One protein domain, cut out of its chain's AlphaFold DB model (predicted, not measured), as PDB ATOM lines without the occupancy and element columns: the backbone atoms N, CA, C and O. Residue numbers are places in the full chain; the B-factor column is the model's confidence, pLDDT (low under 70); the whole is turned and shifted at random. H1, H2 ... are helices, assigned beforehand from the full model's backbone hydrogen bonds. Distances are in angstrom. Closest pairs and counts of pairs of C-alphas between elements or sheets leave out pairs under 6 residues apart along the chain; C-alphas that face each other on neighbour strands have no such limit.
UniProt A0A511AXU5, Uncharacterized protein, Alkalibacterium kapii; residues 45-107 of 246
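What this domain is: This is residues 45 to 107 of the 246 residues of an uncharacterized protein of Alkalibacterium kapii (UniProt A0A511AXU5). A short helical hairpin, H2 and H3, makes the middle of this model, and two arms reach away from it toward opposite ends: H1 sticks out at one end, and the long helix H4 runs from beside the hairpin to the other, where residues 98 to 104 stand free. These arms make the length of the whole, which is loosely built, with few contacts between its helices. The printed part has 63 residues with four named helices, in the order H1, H2, H3, H4, and no named strand; the class is all helix. The whole is loose, with a radius of gyration of the C-alphas of 13.7 A, and it spans 49 by 22 by 15 A.

How they stand to each other: Begin at H1, residues 45 to 53, which touches no helix. Pass Glu 54, a tight link, and you reach H2, residues 55 to 62. H1 and H2 are close but not clearly touching: their closest C-alphas, those of Ile 51 and Ala 58, are 7.8 A apart, and their lines stand about perpendicular at 76 degrees. A short link of 7 residues leads to H3, residues 70 to 79. H2 and H3 touch and form a hairpin, opposite ways at a shallow tilt of 26 degrees; look at Ile 57 and Ile 70, whose C-alphas are the closest, 5.8 A apart. After a tight link of 5 residues comes H4, residues 85 to 102. It touches H3 with residues 85 to 89 alone, and the closest C-alphas, those of Val 77 and Tyr 85, are 6.1 A apart. The lines of H3 and H4 are only just about perpendicular, at 73 degrees. H2 and H4 are close but not clearly touching, with the C-alphas of His 56 and Tyr 85 the closest at 6.2 A; they run the same way at a steep tilt of 50 degrees. H1 is apart from H3 and from H4. In H1, H2, H3 and H4 every O i to N i+4 pair is within hydrogen-bond range.

Where its parts are: Find C-alpha 45 at (-113.311, 4.634, -51.311); from there H1 runs 12.3 A to C-alpha 53. H2 measures 11.0 A. H3 starts at C-alpha 70, at (-126.367, 3.496, -32.180), and measures 14.3 A. H4, the longest, runs 25.9 A from C-alpha 85 to C-alpha 102 at (-138.466, 18.375, -13.513).

The domain as a whole: The C-alphas of Asp 45 and Ser 104, the two farthest apart, are 49.4 A apart. The printed part has no cut, and no link is long. The mean pLDDT of the printed part is 93.0, and no printed residue is under 70.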
ATOM      1  N   ASP A  45    -112.726   3.294 -51.177       94.88
ATOM      2  CA  ASP A  45    -113.311   4.634 -51.311       94.88
ATOM      3  C   ASP A  45    -114.783   4.651 -50.872       94.88
ATOM      4  O   ASP A  45    -115.175   5.505 -50.082       94.88
ATOM      5  N   LEU A  46    -115.550   3.610 -51.222       94.06
ATOM      6  CA  LEU A  46    -116.911   3.409 -50.710       94.06
ATOM      7  C   LEU A  46    -116.948   3.306 -49.174       94.06
ATOM      8  O   LEU A  46    -117.826   3.870 -48.529       94.06
ATOM      9  N   GLY A  47    -115.995   2.594 -48.568       91.81
ATOM     10  CA  GLY A  47    -115.890   2.496 -47.113       91.81
ATOM     11  C   GLY A  47    -115.605   3.846 -46.450       91.81
ATOM     12  O   GLY A  47    -116.197   4.160 -45.417       91.81
ATOM     13  N   LYS A  48    -114.740   4.667 -47.061       93.75
ATOM     14  CA  LYS A  48    -114.455   6.037 -46.606       93.75
ATOM     15  C   LYS A  48    -115.711   6.910 -46.691       93.75
ATOM     16  O   LYS A  48    -116.027   7.592 -45.720       93.75
ATOM     17  N   GLU A  49    -116.455   6.834 -47.794       93.62
ATOM     18  CA  GLU A  49    -117.717   7.564 -47.982       93.62
ATOM     19  C   GLU A  49    -118.780   7.178 -46.946       93.62
ATOM     20  O   GLU A  49    -119.428   8.054 -46.372       93.62
ATOM     21  N   VAL A  50    -118.940   5.882 -46.656       92.00
ATOM     22  CA  VAL A  50    -119.898   5.408 -45.642       92.00
ATOM     23  C   VAL A  50    -119.529   5.924 -44.253       92.00
ATOM     24  O   VAL A  50    -120.396   6.423 -43.543       92.00
ATOM     25  N   ILE A  51    -118.251   5.861 -43.864       90.38
ATOM     26  CA  ILE A  51    -117.800   6.376 -42.560       90.38
ATOM     27  C   ILE A  51    -118.002   7.891 -42.460       90.38
ATOM     28  O   ILE A  51    -118.394   8.393 -41.407       90.38
ATOM     29  N   GLU A  52    -117.748   8.618 -43.548       89.75
ATOM     30  CA  GLU A  52    -117.931  10.067 -43.612       89.75
ATOM     31  C   GLU A  52    -119.411  10.465 -43.509       89.75
ATOM     32  O   GLU A  52    -119.749  11.429 -42.816       89.75
ATOM     33  N   LYS A  53    -120.302   9.706 -44.155       89.06
ATOM     34  CA  LYS A  53    -121.751   9.929 -44.111       89.06
ATOM     35  C   LYS A  53    -122.359   9.555 -42.759       89.06
ATOM     36  O   LYS A  53    -123.214  10.273 -42.251       89.06
ATOM     37  N   GLU A  54    -121.900   8.459 -42.162       92.50
ATOM     38  CA  GLU A  54    -122.468   7.866 -40.946       92.50
ATOM     39  C   GLU A  54    -121.611   8.165 -39.695       92.50
ATOM     40  O   GLU A  54    -121.496   7.351 -38.774       92.50
ATOM     41  N   LYS A  55    -120.981   9.351 -39.641       93.38
ATOM     42  CA  LYS A  55    -120.088   9.773 -38.539       93.38
ATOM     43  C   LYS A  55    -120.698   9.633 -37.149       93.38
ATOM     44  O   LYS A  55    -119.962   9.404 -36.188       93.38
ATOM     45  N   HIS A  56    -122.016   9.779 -37.027       94.38
ATOM     46  CA  HIS A  56    -122.732   9.632 -35.759       94.38
ATOM     47  C   HIS A  56    -122.591   8.234 -35.160       94.38
ATOM     48  O   HIS A  56    -122.544   8.119 -33.939       94.38
ATOM     49  N   ILE A  57    -122.462   7.189 -35.985       93.69
ATOM     50  CA  ILE A  57    -122.270   5.810 -35.516       93.69
ATOM     51  C   ILE A  57    -120.921   5.683 -34.805       93.69
ATOM     52  O   ILE A  57    -120.848   5.215 -33.668       93.69
ATOM     53  N   ALA A  58    -119.847   6.149 -35.448       92.31
ATOM     54  CA  ALA A  58    -118.518   6.164 -34.843       92.31
ATOM     55  C   ALA A  58    -118.466   7.063 -33.598       92.31
ATOM     56  O   ALA A  58    -117.792   6.723 -32.626       92.31
ATOM     57  N   TYR A  59    -119.178   8.192 -33.624       93.94
ATOM     58  CA  TYR A  59    -119.270   9.109 -32.495       93.94
ATOM     59  C   TYR A  59    -119.886   8.435 -31.264       93.94
ATOM     60  O   TYR A  59    -119.233   8.359 -30.226       93.94
ATOM     61  N   ILE A  60    -121.102   7.895 -31.379       94.31
ATOM     62  CA  ILE A  60    -121.833   7.354 -30.223       94.31
ATOM     63  C   ILE A  60    -121.220   6.057 -29.689       94.31
ATOM     64  O   ILE A  60    -121.256   5.798 -28.492       94.31
ATOM     65  N   HIS A  61    -120.564   5.274 -30.551       90.00
ATOM     66  CA  HIS A  61    -119.799   4.109 -30.111       90.00
ATOM     67  C   HIS A  61    -118.601   4.496 -29.220       90.00
ATOM     68  O   HIS A  61    -118.199   3.725 -28.352       90.00
ATOM     69  N   ARG A  62    -117.995   5.673 -29.435       90.88
ATOM     70  CA  ARG A  62    -116.897   6.186 -28.593       90.88
ATOM     71  C   ARG A  62    -117.421   6.915 -27.361       90.88
ATOM     72  O   ARG A  62    -116.851   6.780 -26.283       90.88
ATOM     73  N   ASN A  63    -118.503   7.665 -27.535       89.50
ATOM     74  CA  ASN A  63    -119.112   8.507 -26.521       89.50
ATOM     75  C   ASN A  63    -120.410   7.876 -26.035       89.50
ATOM     76  O   ASN A  63    -121.490   8.286 -26.442       89.50
ATOM     77  N   ASN A  64    -120.290   6.865 -25.174       86.81
ATOM     78  CA  ASN A  64    -121.444   6.194 -24.584       86.81
ATOM     79  C   ASN A  64    -122.294   7.201 -23.782       86.81
ATOM     80  O   ASN A  64    -121.879   7.652 -22.711       86.81
ATOM     81  N   ILE A  65    -123.462   7.570 -24.314       93.06
ATOM     82  CA  ILE A  65    -124.401   8.521 -23.708       93.06
ATOM     83  C   ILE A  65    -125.624   7.752 -23.214       93.06
ATOM     84  O   ILE A  65    -126.269   7.030 -23.973       93.06
ATOM     85  N   GLU A  66    -125.979   7.957 -21.947       91.19
ATOM     86  CA  GLU A  66    -127.086   7.259 -21.292       91.19
ATOM     87  C   GLU A  66    -128.411   7.397 -22.070       91.19
ATOM     88  O   GLU A  66    -128.938   8.502 -22.282       91.19
ATOM     89  N   GLY A  67    -128.956   6.251 -22.486       91.31
ATOM     90  CA  GLY A  67    -130.199   6.138 -23.254       91.31
ATOM     91  C   GLY A  67    -130.109   6.536 -24.737       91.31
ATOM     92  O   GLY A  67    -131.145   6.610 -25.395       91.31
ATOM     93  N   LEU A  68    -128.909   6.798 -25.270       94.88
ATOM     94  CA  LEU A  68    -128.677   7.122 -26.681       94.88
ATOM     95  C   LEU A  68    -127.739   6.085 -27.307       94.88
ATOM     96  O   LEU A  68    -126.525   6.257 -27.314       94.88
ATOM     97  N   ASP A  69    -128.301   4.998 -27.833       93.94
ATOM     98  CA  ASP A  69    -127.528   3.968 -28.531       93.94
ATOM     99  C   ASP A  69    -127.382   4.250 -30.042       93.94
ATOM    100  O   ASP A  69    -127.930   5.216 -30.584       93.94
ATOM    101  N   ILE A  70    -126.614   3.395 -30.732       94.38
ATOM    102  CA  ILE A  70    -126.367   3.496 -32.180       94.38
ATOM    103  C   ILE A  70    -127.675   3.478 -32.971       94.38
ATOM    104  O   ILE A  70    -127.835   4.262 -33.905       94.38
ATOM    105  N   TRP A  71    -128.601   2.589 -32.617       94.31
ATOM    106  CA  TRP A  71    -129.843   2.395 -33.358       94.31
ATOM    107  C   TRP A  71    -130.758   3.602 -33.207       94.31
ATOM    108  O   TRP A  71    -131.262   4.123 -34.202       94.31
ATOM    109  N   PHE A  72    -130.913   4.079 -31.975       94.75
ATOM    110  CA  PHE A  72    -131.729   5.230 -31.654       94.75
ATOM    111  C   PHE A  72    -131.161   6.496 -32.294       94.75
ATOM    112  O   PHE A  72    -131.896   7.195 -32.990       94.75
ATOM    113  N   LEU A  73    -129.856   6.768 -32.155       95.44
ATOM    114  CA  LEU A  73    -129.247   7.939 -32.792       95.44
ATOM    115  C   LEU A  73    -129.362   7.875 -34.318       95.44
ATOM    116  O   LEU A  73    -129.695   8.881 -34.942       95.44
ATOM    117  N   ASN A  74    -129.128   6.706 -34.917       94.62
ATOM    118  CA  ASN A  74    -129.267   6.530 -36.358       94.62
ATOM    119  C   ASN A  74    -130.702   6.804 -36.833       94.62
ATOM    120  O   ASN A  74    -130.902   7.504 -37.824       94.62
ATOM    121  N   GLU A  75    -131.705   6.324 -36.096       95.19
ATOM    122  CA  GLU A  75    -133.110   6.613 -36.386       95.19
ATOM    123  C   GLU A  75    -133.415   8.120 -36.283       95.19
ATOM    124  O   GLU A  75    -134.090   8.673 -37.153       95.19
ATOM    125  N   GLN A  76    -132.889   8.811 -35.262       94.69
ATOM    126  CA  GLN A  76    -133.069  10.262 -35.127       94.69
ATOM    127  C   GLN A  76    -132.405  11.028 -36.280       94.69
ATOM    128  O   GLN A  76    -133.028  11.909 -36.867       94.69
ATOM    129  N   VAL A  77    -131.178  10.671 -36.670       94.81
ATOM    130  CA  VAL A  77    -130.487  11.299 -37.812       94.81
ATOM    131  C   VAL A  77    -131.295  11.136 -39.103       94.81
ATOM    132  O   VAL A  77    -131.457  12.097 -39.853       94.81
ATOM    133  N   GLN A  78    -131.876   9.956 -39.339       93.00
ATOM    134  CA  GLN A  78    -132.720   9.707 -40.513       93.00
ATOM    135  C   GLN A  78    -134.036  10.503 -40.493       93.00
ATOM    136  O   GLN A  78    -134.501  10.935 -41.547       93.00
ATOM    137  N   LYS A  79    -134.621  10.738 -39.309       94.06
ATOM    138  CA  LYS A  79    -135.828  11.571 -39.134       94.06
ATOM    139  C   LYS A  79    -135.572  13.065 -39.365       94.06
ATOM    140  O   LYS A  79    -136.518  13.798 -39.649       94.06
ATOM    141  N   HIS A  80    -134.318  13.510 -39.286       90.50
ATOM    142  CA  HIS A  80    -133.912  14.908 -39.447       90.50
ATOM    143  C   HIS A  80    -132.912  15.079 -40.608       90.50
ATOM    144  O   HIS A  80    -131.754  15.448 -40.386       90.50
ATOM    145  N   PRO A  81    -133.326  14.835 -41.869       85.06
ATOM    146  CA  PRO A  81    -132.423  14.926 -43.009       85.06
ATOM    147  C   PRO A  81    -131.837  16.340 -43.141       85.06
ATOM    148  O   PRO A  81    -132.554  17.337 -43.076       85.06
ATOM    149  N   GLY A  82    -130.517  16.423 -43.324       82.94
ATOM    150  CA  GLY A  82    -129.787  17.691 -43.447       82.94
ATOM    151  C   GLY A  82    -129.392  18.349 -42.119       82.94
ATOM    152  O   GLY A  82    -128.634  19.318 -42.141       82.94
ATOM    153  N   TYR A  83    -129.834  17.826 -40.970       88.88
ATOM    154  CA  TYR A  83    -129.349  18.287 -39.669       88.88
ATOM    155  C   TYR A  83    -128.004  17.650 -39.335       88.88
ATOM    156  O   TYR A  83    -127.779  16.456 -39.533       88.88
ATOM    157  N   TYR A  84    -127.105  18.448 -38.764       91.94
ATOM    158  CA  TYR A  84    -125.853  17.926 -38.240       91.94
ATOM    159  C   TYR A  84    -126.121  17.079 -36.990       91.94
ATOM    160  O   TYR A  84    -126.744  17.558 -36.042       91.94
ATOM    161  N   TYR A  85    -125.637  15.832 -36.966       94.12
ATOM    162  CA  TYR A  85    -125.959  14.869 -35.903       94.12
ATOM    163  C   TYR A  85    -125.613  15.369 -34.493       94.12
ATOM    164  O   TYR A  85    -126.299  15.025 -33.536       94.12
ATOM    165  N   LYS A  86    -124.584  16.215 -34.348       94.44
ATOM    166  CA  LYS A  86    -124.219  16.813 -33.058       94.44
ATOM    167  C   LYS A  86    -125.341  17.676 -32.477       94.44
ATOM    168  O   LYS A  86    -125.542  17.654 -31.268       94.44
ATOM    169  N   ASN A  87    -126.137  18.346 -33.312       94.94
ATOM    170  CA  ASN A  87    -127.304  19.098 -32.841       94.94
ATOM    171  C   ASN A  87    -128.371  18.164 -32.258       94.94
ATOM    172  O   ASN A  87    -128.969  18.488 -31.238       94.94
ATOM    173  N   ILE A  88    -128.558  16.985 -32.860       96.00
ATOM    174  CA  ILE A  88    -129.486  15.953 -32.374       96.00
ATOM    175  C   ILE A  88    -129.004  15.400 -31.026       96.00
ATOM    176  O   ILE A  88    -129.793  15.277 -30.090       96.00
ATOM    177  N   VAL A  89    -127.703  15.115 -30.896       96.50
ATOM    178  CA  VAL A  89    -127.097  14.674 -29.626       96.50
ATOM    179  C   VAL A  89    -127.264  15.740 -28.541       96.50
ATOM    180  O   VAL A  89    -127.684  15.430 -27.426       96.50
ATOM    181  N   TRP A  90    -126.975  17.003 -28.864       96.50
ATOM    182  CA  TRP A  90    -127.133  18.122 -27.941       96.50
ATOM    183  C   TRP A  90    -128.581  18.284 -27.473       96.50
ATOM    184  O   TRP A  90    -128.840  18.388 -26.272       96.50
ATOM    185  N   GLU A  91    -129.531  18.269 -28.410       96.25
ATOM    186  CA  GLU A  91    -130.956  18.361 -28.112       96.25
ATOM    187  C   GLU A  91    -131.417  17.192 -27.233       96.25
ATOM    188  O   GLU A  91    -132.133  17.404 -26.251       96.25
ATOM    189  N   TYR A  92    -130.956  15.973 -27.527       97.12
ATOM    190  CA  TYR A  92    -131.225  14.803 -26.697       97.12
ATOM    191  C   TYR A  92    -130.736  15.016 -25.257       97.12
ATOM    192  O   TYR A  92    -131.536  14.923 -24.323       97.12
ATOM    193  N   LEU A  93    -129.457  15.358 -25.069       97.75
ATOM    194  CA  LEU A  93    -128.863  15.586 -23.747       97.75
ATOM    195  C   LEU A  93    -129.600  16.686 -22.972       97.75
ATOM    196  O   LEU A  93    -129.938  16.513 -21.797       97.75
ATOM    197  N   HIS A  94    -129.898  17.801 -23.642       97.00
ATOM    198  CA  HIS A  94    -130.640  18.907 -23.053       97.00
ATOM    199  C   HIS A  94    -132.031  18.460 -22.588       97.00
ATOM    200  O   HIS A  94    -132.385  18.657 -21.421       97.00
ATOM    201  N   ASN A  95    -132.786  17.787 -23.456       97.62
ATOM    202  CA  ASN A  95    -134.132  17.316 -23.149       97.62
ATOM    203  C   ASN A  95    -134.149  16.294 -22.006       97.62
ATOM    204  O   ASN A  95    -135.033  16.364 -21.148       97.62
ATOM    205  N   GLN A  96    -133.188  15.365 -21.952       97.69
ATOM    206  CA  GLN A  96    -133.103  14.410 -20.844       97.69
ATOM    207  C   GLN A  96    -132.730  15.096 -19.529       97.69
ATOM    208  O   GLN A  96    -133.404  14.872 -18.523       97.69
ATOM    209  N   SER A  97    -131.759  16.018 -19.545       96.19
ATOM    210  CA  SER A  97    -131.404  16.793 -18.348       96.19
ATOM    211  C   SER A  97    -132.623  17.545 -17.789       96.19
ATOM    212  O   SER A  97    -132.924  17.453 -16.600       96.19
ATOM    213  N   LEU A  98    -133.420  18.197 -18.643       95.00
ATOM    214  CA  LEU A  98    -134.636  18.890 -18.211       95.00
ATOM    215  C   LEU A  98    -135.697  17.940 -17.647       95.00
ATOM    216  O   LEU A  98    -136.390  18.304 -16.694       95.00
ATOM    217  N   LYS A  99    -135.847  16.735 -18.209       96.00
ATOM    218  CA  LYS A  99    -136.765  15.720 -17.667       96.00
ATOM    219  C   LYS A  99    -136.345  15.289 -16.263       96.00
ATOM    220  O   LYS A  99    -137.207  15.230 -15.388       96.00
ATOM    221  N   CYS A 100    -135.057  15.033 -16.040       93.81
ATOM    222  CA  CYS A 100    -134.522  14.672 -14.726       93.81
ATOM    223  C   CYS A 100    -134.735  15.798 -13.711       93.81
ATOM    224  O   CYS A 100    -135.312  15.569 -12.650       93.81
ATOM    225  N   TYR A 101    -134.403  17.036 -14.089       90.94
ATOM    226  CA  TYR A 101    -134.605  18.206 -13.235       90.94
ATOM    227  C   TYR A 101    -136.076  18.388 -12.826       90.94
ATOM    228  O   TYR A 101    -136.378  18.551 -11.647       90.94
ATOM    229  N   LYS A 102    -137.015  18.276 -13.780       90.88
ATOM    230  CA  LYS A 102    -138.466  18.375 -13.513       90.88
ATOM    231  C   LYS A 102    -138.995  17.278 -12.588       90.88
ATOM    232  O   LYS A 102    -139.987  17.500 -11.902       90.88
ATOM    233  N   LYS A 103    -138.366  16.102 -12.592       91.00
ATOM    234  CA  LYS A 103    -138.704  14.977 -11.709       91.00
ATOM    235  C   LYS A 103    -137.931  15.001 -10.387       91.00
ATOM    236  O   LYS A 103    -138.086  14.074  -9.600       91.00
ATOM    237  N   SER A 104    -137.098  16.018 -10.161       87.50
ATOM    238  CA  SER A 104    -136.168  16.094  -9.028       87.50
ATOM    239  C   SER A 104    -135.195  14.907  -8.944       87.50
ATOM    240  O   SER A 104    -134.665  14.611  -7.877       87.50
ATOM    241  N   ASP A 105    -134.917  14.259 -10.077       91.44
ATOM    242  CA  ASP A 105    -133.875  13.240 -10.217       91.44
ATOM    243  C   ASP A 105    -132.532  13.944 -10.452       91.44
ATOM    244  O   ASP A 105    -132.071  14.138 -11.582       91.44
ATOM    245  N   LEU A 106    -131.962  14.459  -9.361       90.75
ATOM    246  CA  LEU A 106    -130.802  15.349  -9.415       90.75
ATOM    247  C   LEU A 106    -129.489  14.609  -9.687       90.75
ATOM    248  O   LEU A 106    -128.562  15.206 -10.233       90.75
ATOM    249  N   GLU A 107    -129.419  13.314  -9.379       90.94
ATOM    250  CA  GLU A 107    -128.257  12.482  -9.686       90.94
ATOM    251  C   GLU A 107    -128.184  12.186 -11.189       90.94
ATOM    252  O   GLU A 107    -127.146  12.402 -11.818       90.94
TER     253      GLU A 107